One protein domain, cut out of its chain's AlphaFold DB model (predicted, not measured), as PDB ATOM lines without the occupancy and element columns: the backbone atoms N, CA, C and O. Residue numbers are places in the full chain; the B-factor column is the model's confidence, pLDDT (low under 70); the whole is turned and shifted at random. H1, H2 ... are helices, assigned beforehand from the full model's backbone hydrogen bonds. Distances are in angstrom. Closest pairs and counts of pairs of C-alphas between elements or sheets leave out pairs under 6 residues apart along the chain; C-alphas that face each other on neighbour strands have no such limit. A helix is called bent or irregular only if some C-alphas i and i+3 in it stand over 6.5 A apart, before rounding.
ATOM      1  N   LEU A   2      44.790 -36.049 -21.019       93.81
ATOM      2  CA  LEU A   2      46.024 -36.837 -21.204       93.81
ATOM      3  C   LEU A   2      45.796 -38.202 -21.875       93.81
ATOM      4  O   LEU A   2      46.516 -38.547 -22.803       93.81
ATOM      5  N   ALA A   3      44.741 -38.926 -21.485       93.50
ATOM      6  CA  ALA A   3      44.376 -40.203 -22.105       93.50
ATOM      7  C   ALA A   3      44.115 -40.101 -23.625       93.50
ATOM      8  O   ALA A   3      44.465 -41.006 -24.372       93.50
ATOM      9  N   GLY A   4      43.547 -38.988 -24.102       93.00
ATOM     10  CA  GLY A   4      43.290 -38.760 -25.528       93.00
ATOM     11  C   GLY A   4      44.530 -38.322 -26.310       93.00
ATOM     12  O   GLY A   4      44.639 -38.619 -27.498       93.00
ATOM     13  N   MET A   5      45.482 -37.661 -25.642       93.81
ATOM     14  CA  MET A   5      46.728 -37.174 -26.249       93.81
ATOM     15  C   MET A   5      47.702 -38.297 -26.620       93.81
ATOM     16  O   MET A   5      48.560 -38.085 -27.472       93.81
ATOM     17  N   VAL A   6      47.562 -39.495 -26.036       92.75
ATOM     18  CA  VAL A   6      48.418 -40.662 -26.337       92.75
ATOM     19  C   VAL A   6      48.397 -41.019 -27.828       92.75
ATOM     20  O   VAL A   6      49.397 -41.492 -28.357       92.75
ATOM     21  N   GLN A   7      47.292 -40.741 -28.527       88.12
ATOM     22  CA  GLN A   7      47.176 -40.990 -29.965       88.12
ATOM     23  C   GLN A   7      48.132 -40.122 -30.800       88.12
ATOM     24  O   GLN A   7      48.642 -40.581 -31.817       88.12
ATOM     25  N   SER A   8      48.344 -38.864 -30.402       92.00
ATOM     26  CA  SER A   8      49.274 -37.949 -31.067       92.00
ATOM     27  C   SER A   8      49.574 -36.754 -30.165       92.00
ATOM     28  O   SER A   8      48.831 -35.772 -30.136       92.00
ATOM     29  N   SER A   9      50.681 -36.827 -29.427       89.50
ATOM     30  CA  SER A   9      51.083 -35.780 -28.479       89.50
ATOM     31  C   SER A   9      51.487 -34.470 -29.160       89.50
ATOM     32  O   SER A   9      51.390 -33.410 -28.547       89.50
ATOM     33  N   SER A  10      51.917 -34.527 -30.425       90.06
ATOM     34  CA  SER A  10      52.260 -33.350 -31.224       90.06
ATOM     35  C   SER A  10      51.024 -32.668 -31.815       90.06
ATOM     36  O   SER A  10      50.916 -31.448 -31.731       90.06
ATOM     37  N   ALA A  11      50.080 -33.432 -32.378       92.69
ATOM     38  CA  ALA A  11      48.874 -32.867 -32.988       92.69
ATOM     39  C   ALA A  11      47.857 -32.375 -31.947       92.69
ATOM     40  O   ALA A  11      47.123 -31.426 -32.210       92.69
ATOM     41  N   LEU A  12      47.826 -33.000 -30.765       95.19
ATOM     42  CA  LEU A  12      46.905 -32.689 -29.666       95.19
ATOM     43  C   LEU A  12      47.611 -31.927 -28.537       95.19
ATOM     44  O   LEU A  12      47.389 -32.190 -27.358       95.19
ATOM     45  N   ASN A  13      48.515 -31.020 -28.897       93.12
ATOM     46  CA  ASN A  13      49.270 -30.229 -27.936       93.12
ATOM     47  C   ASN A  13      48.435 -29.018 -27.460       93.12
ATOM     48  O   ASN A  13      48.066 -28.188 -28.292       93.12
ATOM     49  N   PRO A  14      48.190 -28.855 -26.147       93.75
ATOM     50  CA  PRO A  14      47.364 -27.770 -25.608       93.75
ATOM     51  C   PRO A  14      47.942 -26.365 -25.794       93.75
ATOM     52  O   PRO A  14      47.218 -25.398 -25.605       93.75
ATOM     53  N   TYR A  15      49.210 -26.234 -26.177       93.12
ATOM     54  CA  TYR A  15      49.856 -24.940 -26.415       93.12
ATOM     55  C   TYR A  15      49.846 -24.512 -27.882       93.12
ATOM     56  O   TYR A  15      49.973 -23.328 -28.177       93.12
ATOM     57  N   THR A  16      49.719 -25.462 -28.809       94.19
ATOM     58  CA  THR A  16      49.760 -25.183 -30.255       94.19
ATOM     59  C   THR A  16      48.451 -25.517 -30.964       94.19
ATOM     60  O   THR A  16      48.241 -25.057 -32.079       94.19
ATOM     61  N   ASN A  17      47.581 -26.319 -30.346       94.94
ATOM     62  CA  ASN A  17      46.285 -26.728 -30.878       94.94
ATOM     63  C   ASN A  17      45.263 -26.928 -29.742       94.94
ATOM     64  O   ASN A  17      44.893 -28.054 -29.398       94.94
ATOM     65  N   VAL A  18      44.827 -25.815 -29.142       94.94
ATOM     66  CA  VAL A  18      43.856 -25.790 -28.032       94.94
ATOM     67  C   VAL A  18      42.524 -26.425 -28.438       94.94
ATOM     68  O   VAL A  18      41.952 -27.208 -27.681       94.94
ATOM     69  N   GLU A  19      42.035 -26.114 -29.637       95.19
ATOM     70  CA  GLU A  19      40.752 -26.609 -30.135       95.19
ATOM     71  C   GLU A  19      40.777 -28.132 -30.304       95.19
ATOM     72  O   GLU A  19      39.976 -28.834 -29.683       95.19
ATOM     73  N   GLY A  20      41.768 -28.666 -31.026       95.38
ATOM     74  CA  GLY A  20      41.865 -30.103 -31.279       95.38
ATOM     75  C   GLY A  20      42.058 -30.935 -30.008       95.38
ATOM     76  O   GLY A  20      41.472 -32.012 -29.872       95.38
ATOM     77  N   VAL A  21      42.833 -30.447 -29.030       96.81
ATOM     78  CA  VAL A  21      42.972 -31.159 -27.747       96.81
ATOM     79  C   VAL A  21      41.690 -31.090 -26.905       96.81
ATOM     80  O   VAL A  21      41.373 -32.056 -26.203       96.81
ATOM     81  N   THR A  22      40.934 -29.990 -26.992       96.38
ATOM     82  CA  THR A  22      39.651 -29.817 -26.293       96.38
ATOM     83  C   THR A  22      38.604 -30.761 -26.862       96.38
ATOM     84  O   THR A  22      37.963 -31.498 -26.110       96.38
ATOM     85  N   GLU A  23      38.486 -30.813 -28.186       96.00
ATOM     86  CA  GLU A  23      37.572 -31.721 -28.871       96.00
ATOM     87  C   GLU A  23      37.915 -33.179 -28.542       96.00
ATOM     88  O   GLU A  23      37.052 -33.951 -28.115       96.00
ATOM     89  N   ARG A  24      39.206 -33.536 -28.580       97.25
ATOM     90  CA  ARG A  24      39.648 -34.886 -28.221       97.25
ATOM     91  C   ARG A  24      39.395 -35.232 -26.755       97.25
ATOM     92  O   ARG A  24      39.008 -36.365 -26.459       97.25
ATOM     93  N   ARG A  25      39.610 -34.294 -25.824       97.12
ATOM     94  CA  ARG A  25      39.244 -34.465 -24.406       97.12
ATOM     95  C   ARG A  25      37.751 -34.758 -24.288       97.12
ATOM     96  O   ARG A  25      37.392 -35.681 -23.563       97.12
ATOM     97  N   ASN A  26      36.920 -34.002 -24.997       97.00
ATOM     98  CA  ASN A  26      35.471 -34.152 -24.951       97.00
ATOM     99  C   ASN A  26      35.033 -35.512 -25.515       97.00
ATOM    100  O   ASN A  26      34.234 -36.178 -24.869       97.00
ATOM    101  N   THR A  27      35.648 -36.006 -26.599       96.38
ATOM    102  CA  THR A  27      35.410 -37.378 -27.091       96.38
ATOM    103  C   THR A  27      35.723 -38.444 -26.033       96.38
ATOM    104  O   THR A  27      34.987 -39.421 -25.890       96.38
ATOM    105  N   VAL A  28      36.819 -38.277 -25.283       96.44
ATOM    106  CA  VAL A  28      37.170 -39.197 -24.187       96.44
ATOM    107  C   VAL A  28      36.116 -39.139 -23.080       96.44
ATOM    108  O   VAL A  28      35.684 -40.190 -22.618       96.44
ATOM    109  N   LEU A  29      35.662 -37.943 -22.695       97.12
ATOM    110  CA  LEU A  29      34.611 -37.770 -21.685       97.12
ATOM    111  C   LEU A  29      33.270 -38.370 -22.140       97.12
ATOM    112  O   LEU A  29      32.636 -39.076 -21.364       97.12
ATOM    113  N   ASP A  30      32.884 -38.203 -23.406       97.62
ATOM    114  CA  ASP A  30      31.666 -38.811 -23.970       97.62
ATOM    115  C   ASP A  30      31.739 -40.349 -23.971       97.62
ATOM    116  O   ASP A  30      30.769 -41.049 -23.657       97.62
ATOM    117  N   THR A  31      32.929 -40.892 -24.236       96.88
ATOM    118  CA  THR A  31      33.183 -42.334 -24.117       96.88
ATOM    119  C   THR A  31      33.081 -42.793 -22.658       96.88
ATOM    120  O   THR A  31      32.517 -43.852 -22.389       96.88
ATOM    121  N   MET A  32      33.580 -42.005 -21.698       97.12
ATOM    122  CA  MET A  32      33.466 -42.316 -20.267       97.12
ATOM    123  C   MET A  32      32.014 -42.288 -19.784       97.12
ATOM    124  O   MET A  32      31.625 -43.202 -19.070       97.12
ATOM    125  N   ILE A  33      31.197 -41.329 -20.231       97.31
ATOM    126  CA  ILE A  33      29.752 -41.282 -19.936       97.31
ATOM    127  C   ILE A  33      29.058 -42.572 -20.389       97.31
ATOM    128  O   ILE A  33      28.233 -43.121 -19.666       97.31
ATOM    129  N   THR A  34      29.413 -43.073 -21.574       97.00
ATOM    130  CA  THR A  34      28.820 -44.298 -22.133       97.00
ATOM    131  C   THR A  34      29.180 -45.543 -21.313       97.00
ATOM    132  O   THR A  34      28.360 -46.446 -21.178       97.00
ATOM    133  N   ASN A  35      30.397 -45.604 -20.764       97.38
ATOM    134  CA  ASN A  35      30.901 -46.779 -20.044       97.38
ATOM    135  C   ASN A  35      30.711 -46.706 -18.517       97.38
ATOM    136  O   ASN A  35      30.761 -47.737 -17.854       97.38
ATOM    137  N   ILE A  36      30.533 -45.505 -17.959       96.62
ATOM    138  CA  ILE A  36      30.454 -45.214 -16.517       96.62
ATOM    139  C   ILE A  36      29.300 -44.209 -16.290       96.62
ATOM    140  O   ILE A  36      29.530 -43.026 -16.013       96.62
ATOM    141  N   PRO A  37      28.038 -44.634 -16.505       94.88
ATOM    142  CA  PRO A  37      26.885 -43.730 -16.536       94.88
ATOM    143  C   PRO A  37      26.534 -43.125 -15.169       94.88
ATOM    144  O   PRO A  37      25.948 -42.048 -15.108       94.88
ATOM    145  N   ASP A  38      26.925 -43.776 -14.075       97.50
ATOM    146  CA  ASP A  38      26.781 -43.303 -12.693       97.50
ATOM    147  C   ASP A  38      27.548 -41.999 -12.413       97.50
ATOM    148  O   ASP A  38      27.178 -41.251 -11.511       97.50
ATOM    149  N   ARG A  39      28.573 -41.685 -13.218       97.06
ATOM    150  CA  ARG A  39      29.373 -40.449 -13.121       97.06
ATOM    151  C   ARG A  39      29.113 -39.462 -14.262       97.06
ATOM    152  O   ARG A  39      29.898 -38.540 -14.482       97.06
ATOM    153  N   ALA A  40      28.025 -39.634 -15.013       96.19
ATOM    154  CA  ALA A  40      27.778 -38.853 -16.223       96.19
ATOM    155  C   ALA A  40      27.727 -37.334 -15.982       96.19
ATOM    156  O   ALA A  40      28.246 -36.572 -16.799       96.19
ATOM    157  N   ASP A  41      27.140 -36.890 -14.869       97.00
ATOM    158  CA  ASP A  41      27.037 -35.463 -14.539       97.00
ATOM    159  C   ASP A  41      28.405 -34.832 -14.255       97.00
ATOM    160  O   ASP A  41      28.683 -33.728 -14.720       97.00
ATOM    161  N   GLU A  42      29.301 -35.571 -13.596       96.88
ATOM    162  CA  GLU A  42      30.685 -35.148 -13.364       96.88
ATOM    163  C   GLU A  42      31.427 -34.945 -14.692       96.88
ATOM    164  O   GLU A  42      32.090 -33.929 -14.901       96.88
ATOM    165  N   PHE A  43      31.284 -35.884 -15.633       96.81
ATOM    166  CA  PHE A  43      31.949 -35.779 -16.932       96.81
ATOM    167  C   PHE A  43      31.382 -34.656 -17.800       96.81
ATOM    168  O   PHE A  43      32.143 -34.041 -18.546       96.81
ATOM    169  N   ARG A  44      30.078 -34.360 -17.703       96.50
ATOM    170  CA  ARG A  44      29.475 -33.199 -18.380       96.50
ATOM    171  C   ARG A  44      30.032 -31.893 -17.825       96.50
ATOM    172  O   ARG A  44      30.466 -31.066 -18.619       96.50
ATOM    173  N   ALA A  45      30.112 -31.755 -16.502       96.56
ATOM    174  CA  ALA A  45      30.723 -30.586 -15.870       96.56
ATOM    175  C   ALA A  45      32.194 -30.412 -16.303       96.56
ATOM    176  O   ALA A  45      32.599 -29.333 -16.726       96.56
ATOM    177  N   ALA A  46      32.973 -31.498 -16.336       95.12
ATOM    178  CA  ALA A  46      34.373 -31.464 -16.771       95.12
ATOM    179  C   ALA A  46      34.574 -31.055 -18.251       95.12
ATOM    180  O   ALA A  46      35.674 -30.646 -18.637       95.12
ATOM    181  N   LYS A  47      33.547 -31.165 -19.111       95.69
ATOM    182  CA  LYS A  47      33.606 -30.657 -20.499       95.69
ATOM    183  C   LYS A  47      33.553 -29.129 -20.554       95.69
ATOM    184  O   LYS A  47      34.090 -28.557 -21.502       95.69
ATOM    185  N   GLU A  48      32.922 -28.492 -19.575       95.81
ATOM    186  CA  GLU A  48      32.778 -27.032 -19.499       95.81
ATOM    187  C   GLU A  48      34.001 -26.363 -18.863       95.81
ATOM    188  O   GLU A  48      34.274 -25.190 -19.113       95.81
ATOM    189  N   GLU A  49      34.786 -27.117 -18.094       94.81
ATOM    190  CA  GLU A  49      36.027 -26.619 -17.512       94.81
ATOM    191  C   GLU A  49      37.085 -26.295 -18.585       94.81
ATOM    192  O   GLU A  49      37.177 -26.974 -19.619       94.81
TER     193      GLU A  49
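AT A GLANCE: This is residues 2 to 49 of the 358 residues of an uncharacterized protein of Rhodococcus qingshengii (UniProt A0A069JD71). Look for a helical hairpin: the long helix H2 sets the length, and H3 folds back beside it after a tight turn. A short helix, H1, packs on another side of H2, away from H3, and a long loop joins H1 to the start of H2. The printed part has 48 residues with three named helices, in the order H1, H2, H3, and no named strand; the class is all helix. It is only just compact, close to loose, with a radius of gyration of the C-alphas of 11.2 A, and elongated, spanning 33 by 19 by 11 A.

HOW THE PARTS SIT: Start from H2, residues 18 to 35. H3, residues 37 to 48, touches residues 25 to 33 of H2 alone; the closest C-alphas, of Ile 33 and Ala 40, are 4.9 A apart. This helical hairpin runs opposite ways at a shallow tilt of 13 degrees. H1, residues 2 to 5, touches residues 21 to 28 of H2 alone, closest at the C-alphas of Gly 4 and Arg 24, 6.0 A apart. H1 and H3 are apart. In H2 every O i to N i+4 pair is within hydrogen-bond range, in H3 5 of 8 are, and H1 is too short for such a pair.

IN THESE COORDINATES: Find C-alpha 18 at (43.856, -25.790, -28.032); from there H2 runs 25.9 A to C-alpha 35 at (30.901, -46.779, -20.044). H3 runs 18.0 A to C-alpha 48 at (32.778, -27.032, -19.499); it is irregular, with C-alphas 38 and 41 8.1 A apart. H1 measures 5.1 A from C-alpha 2 to C-alpha 5.

THE WHOLE: The two C-alphas farthest apart, of Thr 16 and Asp 38, are 34.1 A apart. The link from H1 to H2, residues 6 to 17, is long, and that from H2 to H3 is tight. Residues 34 to 39, of which 37 to 39 belong to H3, stand free. The printed part has no cut, and no printed residue is under 70 in pLDDT.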